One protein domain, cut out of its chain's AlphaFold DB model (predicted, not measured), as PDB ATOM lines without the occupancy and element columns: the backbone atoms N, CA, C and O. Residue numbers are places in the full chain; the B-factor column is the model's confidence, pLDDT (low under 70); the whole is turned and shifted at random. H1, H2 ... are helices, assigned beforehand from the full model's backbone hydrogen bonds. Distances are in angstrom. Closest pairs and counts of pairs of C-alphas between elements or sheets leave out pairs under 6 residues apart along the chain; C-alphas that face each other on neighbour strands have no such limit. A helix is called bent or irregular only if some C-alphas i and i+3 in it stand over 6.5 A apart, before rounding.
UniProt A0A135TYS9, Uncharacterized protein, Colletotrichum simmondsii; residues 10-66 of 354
ATOM      1  N   GLU A  10     218.652 226.728 201.066       79.62
ATOM      2  CA  GLU A  10     219.444 227.218 202.203       79.62
ATOM      3  C   GLU A  10     218.578 227.885 203.293       79.62
ATOM      4  O   GLU A  10     218.661 227.528 204.467       79.62
ATOM      5  N   GLU A  11     217.649 228.782 202.932       85.88
ATOM      6  CA  GLU A  11     216.767 229.441 203.913       85.88
ATOM      7  C   GLU A  11     215.824 228.450 204.607       85.88
ATOM      8  O   GLU A  11     215.459 228.625 205.774       85.88
ATOM      9  N   VAL A  12     215.392 227.413 203.884       90.88
ATOM     10  CA  VAL A  12     214.549 226.352 204.446       90.88
ATOM     11  C   VAL A  12     215.363 225.501 205.417       90.88
ATOM     12  O   VAL A  12     214.875 225.210 206.514       90.88
ATOM     13  N   ALA A  13     216.600 225.150 205.056       90.12
ATOM     14  CA  ALA A  13     217.517 224.417 205.923       90.12
ATOM     15  C   ALA A  13     217.778 225.179 207.231       90.12
ATOM     16  O   ALA A  13     217.592 224.616 208.311       90.12
ATOM     17  N   ASP A  14     218.065 226.480 207.153       93.56
ATOM     18  CA  ASP A  14     218.270 227.338 208.326       93.56
ATOM     19  C   ASP A  14     217.036 227.414 209.228       93.56
ATOM     20  O   ASP A  14     217.135 227.356 210.457       93.56
ATOM     21  N   LYS A  15     215.839 227.522 208.641       92.81
ATOM     22  CA  LYS A  15     214.579 227.526 209.404       92.81
ATOM     23  C   LYS A  15     214.346 226.199 210.115       92.81
ATOM     24  O   LYS A  15     213.919 226.199 211.273       92.81
ATOM     25  N   VAL A  16     214.617 225.079 209.449       96.00
ATOM     26  CA  VAL A  16     214.521 223.749 210.063       96.00
ATOM     27  C   VAL A  16     215.542 223.619 211.187       96.00
ATOM     28  O   VAL A  16     215.170 223.189 212.276       96.00
ATOM     29  N   LEU A  17     216.783 224.062 210.981       96.81
ATOM     30  CA  LEU A  17     217.834 224.013 211.994       96.81
ATOM     31  C   LEU A  17     217.457 224.834 213.236       96.81
ATOM     32  O   LEU A  17     217.482 224.309 214.350       96.81
ATOM     33  N   LYS A  18     216.976 226.070 213.043       96.75
ATOM     34  CA  LYS A  18     216.449 226.921 214.126       96.75
ATOM     35  C   LYS A  18     215.278 226.259 214.849       96.75
ATOM     36  O   LYS A  18     215.214 226.263 216.077       96.75
ATOM     37  N   ARG A  19     214.353 225.634 214.115       96.25
ATOM     38  CA  ARG A  19     213.224 224.903 214.713       96.25
ATOM     39  C   ARG A  19     213.693 223.701 215.533       96.25
ATOM     40  O   ARG A  19     213.139 223.444 216.604       96.25
ATOM     41  N   VAL A  20     214.692 222.966 215.051       97.69
ATOM     42  CA  VAL A  20     215.292 221.829 215.761       97.69
ATOM     43  C   VAL A  20     215.983 222.308 217.036       97.69
ATOM     44  O   VAL A  20     215.791 221.702 218.089       97.69
ATOM     45  N   GLU A  21     216.713 223.419 216.980       96.69
ATOM     46  CA  GLU A  21     217.369 224.010 218.147       96.69
ATOM     47  C   GLU A  21     216.359 224.440 219.217       96.69
ATOM     48  O   GLU A  21     216.474 224.035 220.376       96.69
ATOM     49  N   VAL A  22     215.300 225.154 218.825       98.12
ATOM     50  CA  VAL A  22     214.203 225.518 219.738       98.12
ATOM     51  C   VAL A  22     213.554 224.268 220.332       98.12
ATOM     52  O   VAL A  22     213.327 224.199 221.539       98.12
ATOM     53  N   SER A  23     213.314 223.238 219.515       96.81
ATOM     54  CA  SER A  23     212.741 221.968 219.984       96.81
ATOM     55  C   SER A  23     213.660 221.260 220.987       96.81
ATOM     56  O   SER A  23     213.186 220.687 221.971       96.81
ATOM     57  N   LYS A  24     214.979 221.330 220.784       97.94
ATOM     58  CA  LYS A  24     215.991 220.779 221.694       97.94
ATOM     59  C   LYS A  24     215.988 221.513 223.033       97.94
ATOM     60  O   LYS A  24     216.017 220.861 224.078       97.94
ATOM     61  N   ILE A  25     215.915 222.844 223.015       97.69
ATOM     62  CA  ILE A  25     215.823 223.666 224.231       97.69
ATOM     63  C   ILE A  25     214.521 223.360 224.976       97.69
ATOM     64  O   ILE A  25     214.555 223.101 226.178       97.69
ATOM     65  N   ALA A  26     213.392 223.303 224.266       97.56
ATOM     66  CA  ALA A  26     212.092 222.991 224.852       97.56
ATOM     67  C   ALA A  26     212.081 221.609 225.521       97.56
ATOM     68  O   ALA A  26     211.648 221.483 226.665       97.56
ATOM     69  N   ARG A  27     212.629 220.580 224.860       94.88
ATOM     70  CA  ARG A  27     212.724 219.230 225.433       94.88
ATOM     71  C   ARG A  27     213.626 219.192 226.671       94.88
ATOM     72  O   ARG A  27     213.271 218.570 227.666       94.88
ATOM     73  N   ARG A  28     214.768 219.892 226.647       95.50
ATOM     74  CA  ARG A  28     215.647 220.018 227.825       95.50
ATOM     75  C   ARG A  28     214.934 220.696 228.992       95.50
ATOM     76  O   ARG A  28     215.055 220.237 230.123       95.50
ATOM     77  N   LEU A  29     214.182 221.763 228.723       97.12
ATOM     78  CA  LEU A  29     213.397 222.450 229.743       97.12
ATOM     79  C   LEU A  29     212.328 221.526 230.335       97.12
ATOM     80  O   LEU A  29     212.246 221.414 231.554       97.12
ATOM     81  N   GLN A  30     211.565 220.827 229.492       95.31
ATOM     82  CA  GLN A  30     210.562 219.852 229.932       95.31
ATOM     83  C   GLN A  30     211.170 218.783 230.844       95.31
ATOM     84  O   GLN A  30     210.639 218.547 231.926       95.31
ATOM     85  N   ASN A  31     212.314 218.205 230.465       93.38
ATOM     86  CA  ASN A  31     213.004 217.212 231.291       93.38
ATOM     87  C   ASN A  31     213.422 217.791 232.651       93.38
ATOM     88  O   ASN A  31     213.155 217.188 233.687       93.38
ATOM     89  N   ARG A  32     214.025 218.988 232.673       94.19
ATOM     90  CA  ARG A  32     214.428 219.636 233.934       94.19
ATOM     91  C   ARG A  32     213.236 219.967 234.828       94.19
ATOM     92  O   ARG A  32     213.337 219.810 236.040       94.19
ATOM     93  N   LEU A  33     212.120 220.410 234.248       95.31
ATOM     94  CA  LEU A  33     210.890 220.676 234.994       95.31
ATOM     95  C   LEU A  33     210.290 219.390 235.565       95.31
ATOM     96  O   LEU A  33     209.887 219.383 236.725       95.31
ATOM     97  N   ALA A  34     210.282 218.301 234.795       92.88
ATOM     98  CA  ALA A  34     209.825 217.003 235.277       92.88
ATOM     99  C   ALA A  34     210.680 216.508 236.455       92.88
ATOM    100  O   ALA A  34     210.131 216.111 237.482       92.88
ATOM    101  N   LEU A  35     212.010 216.621 236.356       93.50
ATOM    102  CA  LEU A  35     212.927 216.293 237.453       93.50
ATOM    103  C   LEU A  35     212.720 217.192 238.675       93.50
ATOM    104  O   LEU A  35     212.751 216.707 239.801       93.50
ATOM    105  N   ALA A  36     212.472 218.490 238.483       92.50
ATOM    106  CA  ALA A  36     212.185 219.403 239.586       92.50
ATOM    107  C   ALA A  36     210.868 219.048 240.296       92.50
ATOM    108  O   ALA A  36     210.828 219.017 241.521       92.50
ATOM    109  N   GLN A  37     209.813 218.722 239.543       92.31
ATOM    110  CA  GLN A  37     208.544 218.248 240.106       92.31
ATOM    111  C   GLN A  37     208.701 216.914 240.838       92.31
ATOM    112  O   GLN A  37     208.074 216.691 241.869       92.31
ATOM    113  N   PHE A  38     209.519 216.015 240.300       91.62
ATOM    114  CA  PHE A  38     209.827 214.741 240.934       91.62
ATOM    115  C   PHE A  38     210.582 214.944 242.254       91.62
ATOM    116  O   PHE A  38     210.190 214.423 243.296       91.62
ATOM    117  N   LYS A  39     211.597 215.810 242.226       93.69
ATOM    118  CA  LYS A  39     212.383 216.226 243.388       93.69
ATOM    119  C   LYS A  39     211.507 216.809 244.504       93.69
ATOM    120  O   LYS A  39     211.667 216.410 245.654       93.69
ATOM    121  N   THR A  40     210.576 217.714 244.184       91.00
ATOM    122  CA  THR A  40     209.685 218.323 245.191       91.00
ATOM    123  C   THR A  40     208.681 217.323 245.755       91.00
ATOM    124  O   THR A  40     208.453 217.300 246.959       91.00
ATOM    125  N   LYS A  41     208.124 216.435 244.922       90.81
ATOM    126  CA  LYS A  41     207.194 215.384 245.372       90.81
ATOM    127  C   LYS A  41     207.818 214.388 246.345       90.81
ATOM    128  O   LYS A  41     207.083 213.737 247.079       90.81
ATOM    129  N   HIS A  42     209.133 214.209 246.310       88.81
ATOM    130  CA  HIS A  42     209.839 213.228 247.141       88.81
ATOM    131  C   HIS A  42     210.607 213.867 248.302       88.81
ATOM    132  O   HIS A  42     211.310 213.167 249.026       88.81
ATOM    133  N   GLY A  43     210.478 215.186 248.491       88.56
ATOM    134  CA  GLY A  43     211.182 215.914 249.548       88.56
ATOM    135  C   GLY A  43     212.702 215.914 249.372       88.56
ATOM    136  O   GLY A  43     213.440 216.069 250.338       88.56
ATOM    137  N   TRP A  44     213.203 215.725 248.147       89.25
ATOM    138  CA  TRP A  44     214.639 215.626 247.849       89.25
ATOM    139  C   TRP A  44     215.270 216.988 247.578       89.25
ATOM    140  O   TRP A  44     216.147 217.118 246.725       89.25
ATOM    141  N   GLU A  45     214.806 218.020 248.277       84.38
ATOM    142  CA  GLU A  45     215.153 219.421 248.024       84.38
ATOM    143  C   GLU A  45     216.661 219.695 248.125       84.38
ATOM    144  O   GLU A  45     217.198 220.482 247.337       84.38
ATOM    145  N   ASP A  46     217.352 218.946 248.984       85.94
ATOM    146  CA  ASP A  46     218.797 219.048 249.213       85.94
ATOM    147  C   ASP A  46     219.645 218.374 248.121       85.94
ATOM    148  O   ASP A  46     220.828 218.683 247.962       85.94
ATOM    149  N   LEU A  47     219.056 217.470 247.332       84.25
ATOM    150  CA  LEU A  47     219.764 216.709 246.303       84.25
ATOM    151  C   LEU A  47     219.802 217.468 244.971       84.25
ATOM    152  O   LEU A  47     218.853 218.145 244.568       84.25
ATOM    153  N   THR A  48     220.910 217.361 244.244       88.06
ATOM    154  CA  THR A  48     221.041 217.967 242.908       88.06
ATOM    155  C   THR A  48     220.178 217.235 241.876       88.06
ATOM    156  O   THR A  48     219.850 216.064 242.051       88.06
ATOM    157  N   LEU A  49     219.799 217.906 240.783       83.94
ATOM    158  CA  LEU A  49     218.987 217.270 239.734       83.94
ATOM    159  C   LEU A  49     219.703 216.052 239.120       83.94
ATOM    160  O   LEU A  49     219.061 215.029 238.906       83.94
ATOM    161  N   ASP A  50     221.025 216.126 238.955       82.88
ATOM    162  CA  ASP A  50     221.852 215.061 238.368       82.88
ATOM    163  C   ASP A  50     221.846 213.783 239.225       82.88
ATOM    164  O   ASP A  50     221.821 212.672 238.708       82.88
ATOM    165  N   THR A  51     221.788 213.918 240.555       84.00
ATOM    166  CA  THR A  51     221.668 212.767 241.473       84.00
ATOM    167  C   THR A  51     220.280 212.118 241.466       84.00
ATOM    168  O   THR A  51     220.117 210.992 241.935       84.00
ATOM    169  N   ILE A  52     219.269 212.827 240.962       83.38
ATOM    170  CA  ILE A  52     217.860 212.413 240.974       83.38
ATOM    171  C   ILE A  52     217.442 211.826 239.621       83.38
ATOM    172  O   ILE A  52     216.559 210.971 239.575       83.38
ATOM    173  N   GLU A  53     218.095 212.239 238.534       83.44
ATOM    174  CA  GLU A  53     217.856 211.750 237.172       83.44
ATOM    175  C   GLU A  53     217.851 210.210 237.053       83.44
ATOM    176  O   GLU A  53     216.873 209.687 236.510       83.44
ATOM    177  N   PRO A  54     218.802 209.455 237.648       80.12
ATOM    178  CA  PRO A  54     218.800 207.991 237.573       80.12
ATOM    179  C   PRO A  54     217.570 207.367 238.242       80.12
ATOM    180  O   PRO A  54     216.996 206.405 237.736       80.12
ATOM    181  N   LYS A  55     217.134 207.937 239.374       77.50
ATOM    182  CA  LYS A  55     215.975 207.445 240.133       77.50
ATOM    183  C   LYS A  55     214.662 207.751 239.414       77.50
ATOM    184  O   LYS A  55     213.763 206.915 239.396       77.50
ATOM    185  N   TYR A  56     214.571 208.922 238.783       81.31
ATOM    186  CA  TYR A  56     213.434 209.296 237.945       81.31
ATOM    187  C   TYR A  56     213.311 208.395 236.708       81.31
ATOM    188  O   TYR A  56     212.208 207.969 236.363       81.31
ATOM    189  N   GLU A  57     214.425 208.079 236.041       82.94
ATOM    190  CA  GLU A  57     214.419 207.191 234.874       82.94
ATOM    191  C   GLU A  57     214.036 205.755 235.250       82.94
ATOM    192  O   GLU A  57     213.249 205.119 234.540       82.94
ATOM    193  N   GLU A  58     214.529 205.258 236.387       81.50
ATOM    194  CA  GLU A  58     214.161 203.942 236.903       81.50
ATOM    195  C   GLU A  58     212.666 203.863 237.240       81.50
ATOM    196  O   GLU A  58     211.991 202.915 236.838       81.50
ATOM    197  N   GLU A  59     212.110 204.881 237.901       79.06
ATOM    198  CA  GLU A  59     210.678 204.940 238.196       79.06
ATOM    199  C   GLU A  59     209.832 205.061 236.927       79.06
ATOM    200  O   GLU A  59     208.824 204.368 236.786       79.06
ATOM    201  N   LEU A  60     210.256 205.870 235.954       78.75
ATOM    202  CA  LEU A  60     209.576 205.970 234.664       78.75
ATOM    203  C   LEU A  60     209.621 204.638 233.901       78.75
ATOM    204  O   LEU A  60     208.635 204.266 233.263       78.75
ATOM    205  N   ARG A  61     210.734 203.896 233.979       77.50
ATOM    206  CA  ARG A  61     210.835 202.534 233.436       77.50
ATOM    207  C   ARG A  61     209.886 201.577 234.142       77.50
ATOM    208  O   ARG A  61     209.160 200.864 233.453       77.50
ATOM    209  N   ARG A  62     209.859 201.571 235.479       74.06
ATOM    210  CA  ARG A  62     208.926 200.736 236.253       74.06
ATOM    211  C   ARG A  62     207.480 201.084 235.922       74.06
ATOM    212  O   ARG A  62     206.692 200.181 235.681       74.06
ATOM    213  N   LYS A  63     207.148 202.372 235.807       72.25
ATOM    214  CA  LYS A  63     205.811 202.836 235.429       72.25
ATOM    215  C   LYS A  63     205.422 202.391 234.019       72.25
ATOM    216  O   LYS A  63     204.314 201.913 233.841       72.25
ATOM    217  N   ARG A  64     206.317 202.494 233.031       71.38
ATOM    218  CA  ARG A  64     206.047 202.020 231.658       71.38
ATOM    219  C   ARG A  64     205.847 200.505 231.579       71.38
ATOM    220  O   ARG A  64     205.083 200.051 230.738       71.38
ATOM    221  N   LEU A  65     206.537 199.734 232.422       60.16
ATOM    222  CA  LEU A  65     206.349 198.284 232.509       60.16
ATOM    223  C   LEU A  65     205.055 197.926 233.257       60.16
ATOM    224  O   LEU A  65     204.315 197.072 232.791       60.16
ATOM    225  N   ALA A  66     204.741 198.626 234.350       57.09
ATOM    226  CA  ALA A  66     203.512 198.425 235.119       57.09
ATOM    227  C   ALA A  66     202.245 198.861 234.355       57.09
ATOM    228  O   ALA A  66     201.209 198.215 234.454       57.09
TER     229      ALA A  66
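What this domain is: This is residues 10 to 66 of the 354 residues of an uncharacterized protein of Colletotrichum simmondsii (UniProt A0A135TYS9). Two helices make an L: the long helix H1 is one arm, and the shorter helix H2 turns off about perpendicular to it, the two packing on each other where residues 32 to 39 of H1 meet residues 49 to 56 of H2. Residues 10 to 30 of H1 and residues 58 to 66 of H2 stick out from this corner, and a short loop, residues 42 to 48, joins the helices beside it. The printed part has 57 residues with two named helices, H1 then H2, and no named strand; the class is all helix. It is only just extended, close to loose, with a radius of gyration of the C-alphas of 15.8 A, and it is flat, spanning 48 by 29 by 15 A.

Where its parts are: H1 is residues 10 to 41, from C-alpha 10 at (219.444, 227.218, 202.203) to C-alpha 41 at (207.194, 215.384, 245.372), a length of 46.4 A. H2 is residues 49 to 66, 24.8 A long, and ends with C-alpha 66 at (203.512, 198.425, 235.119). H2 is irregular, but only just: C-alphas 51 and 54 are 6.8 A apart.

How they stand to each other: H1 and H2 touch, with 9 pairs of C-alphas within 8 A. The closest C-alphas of the two are those of Leu 35 and Leu 49, 6.5 A apart. Their lines are about perpendicular, at 88 degrees. In H1 every O i to N i+4 pair is within hydrogen-bond range; in H2 12 of 14 are.

The domain as a whole: The two C-alphas farthest apart are those of Glu 10 and Gly 43, at 49.4 A. The printed part has no cut, and the link from H1 to H2 is short. The mean pLDDT of the printed part is 87.8; residues 65 to 66 are under 70.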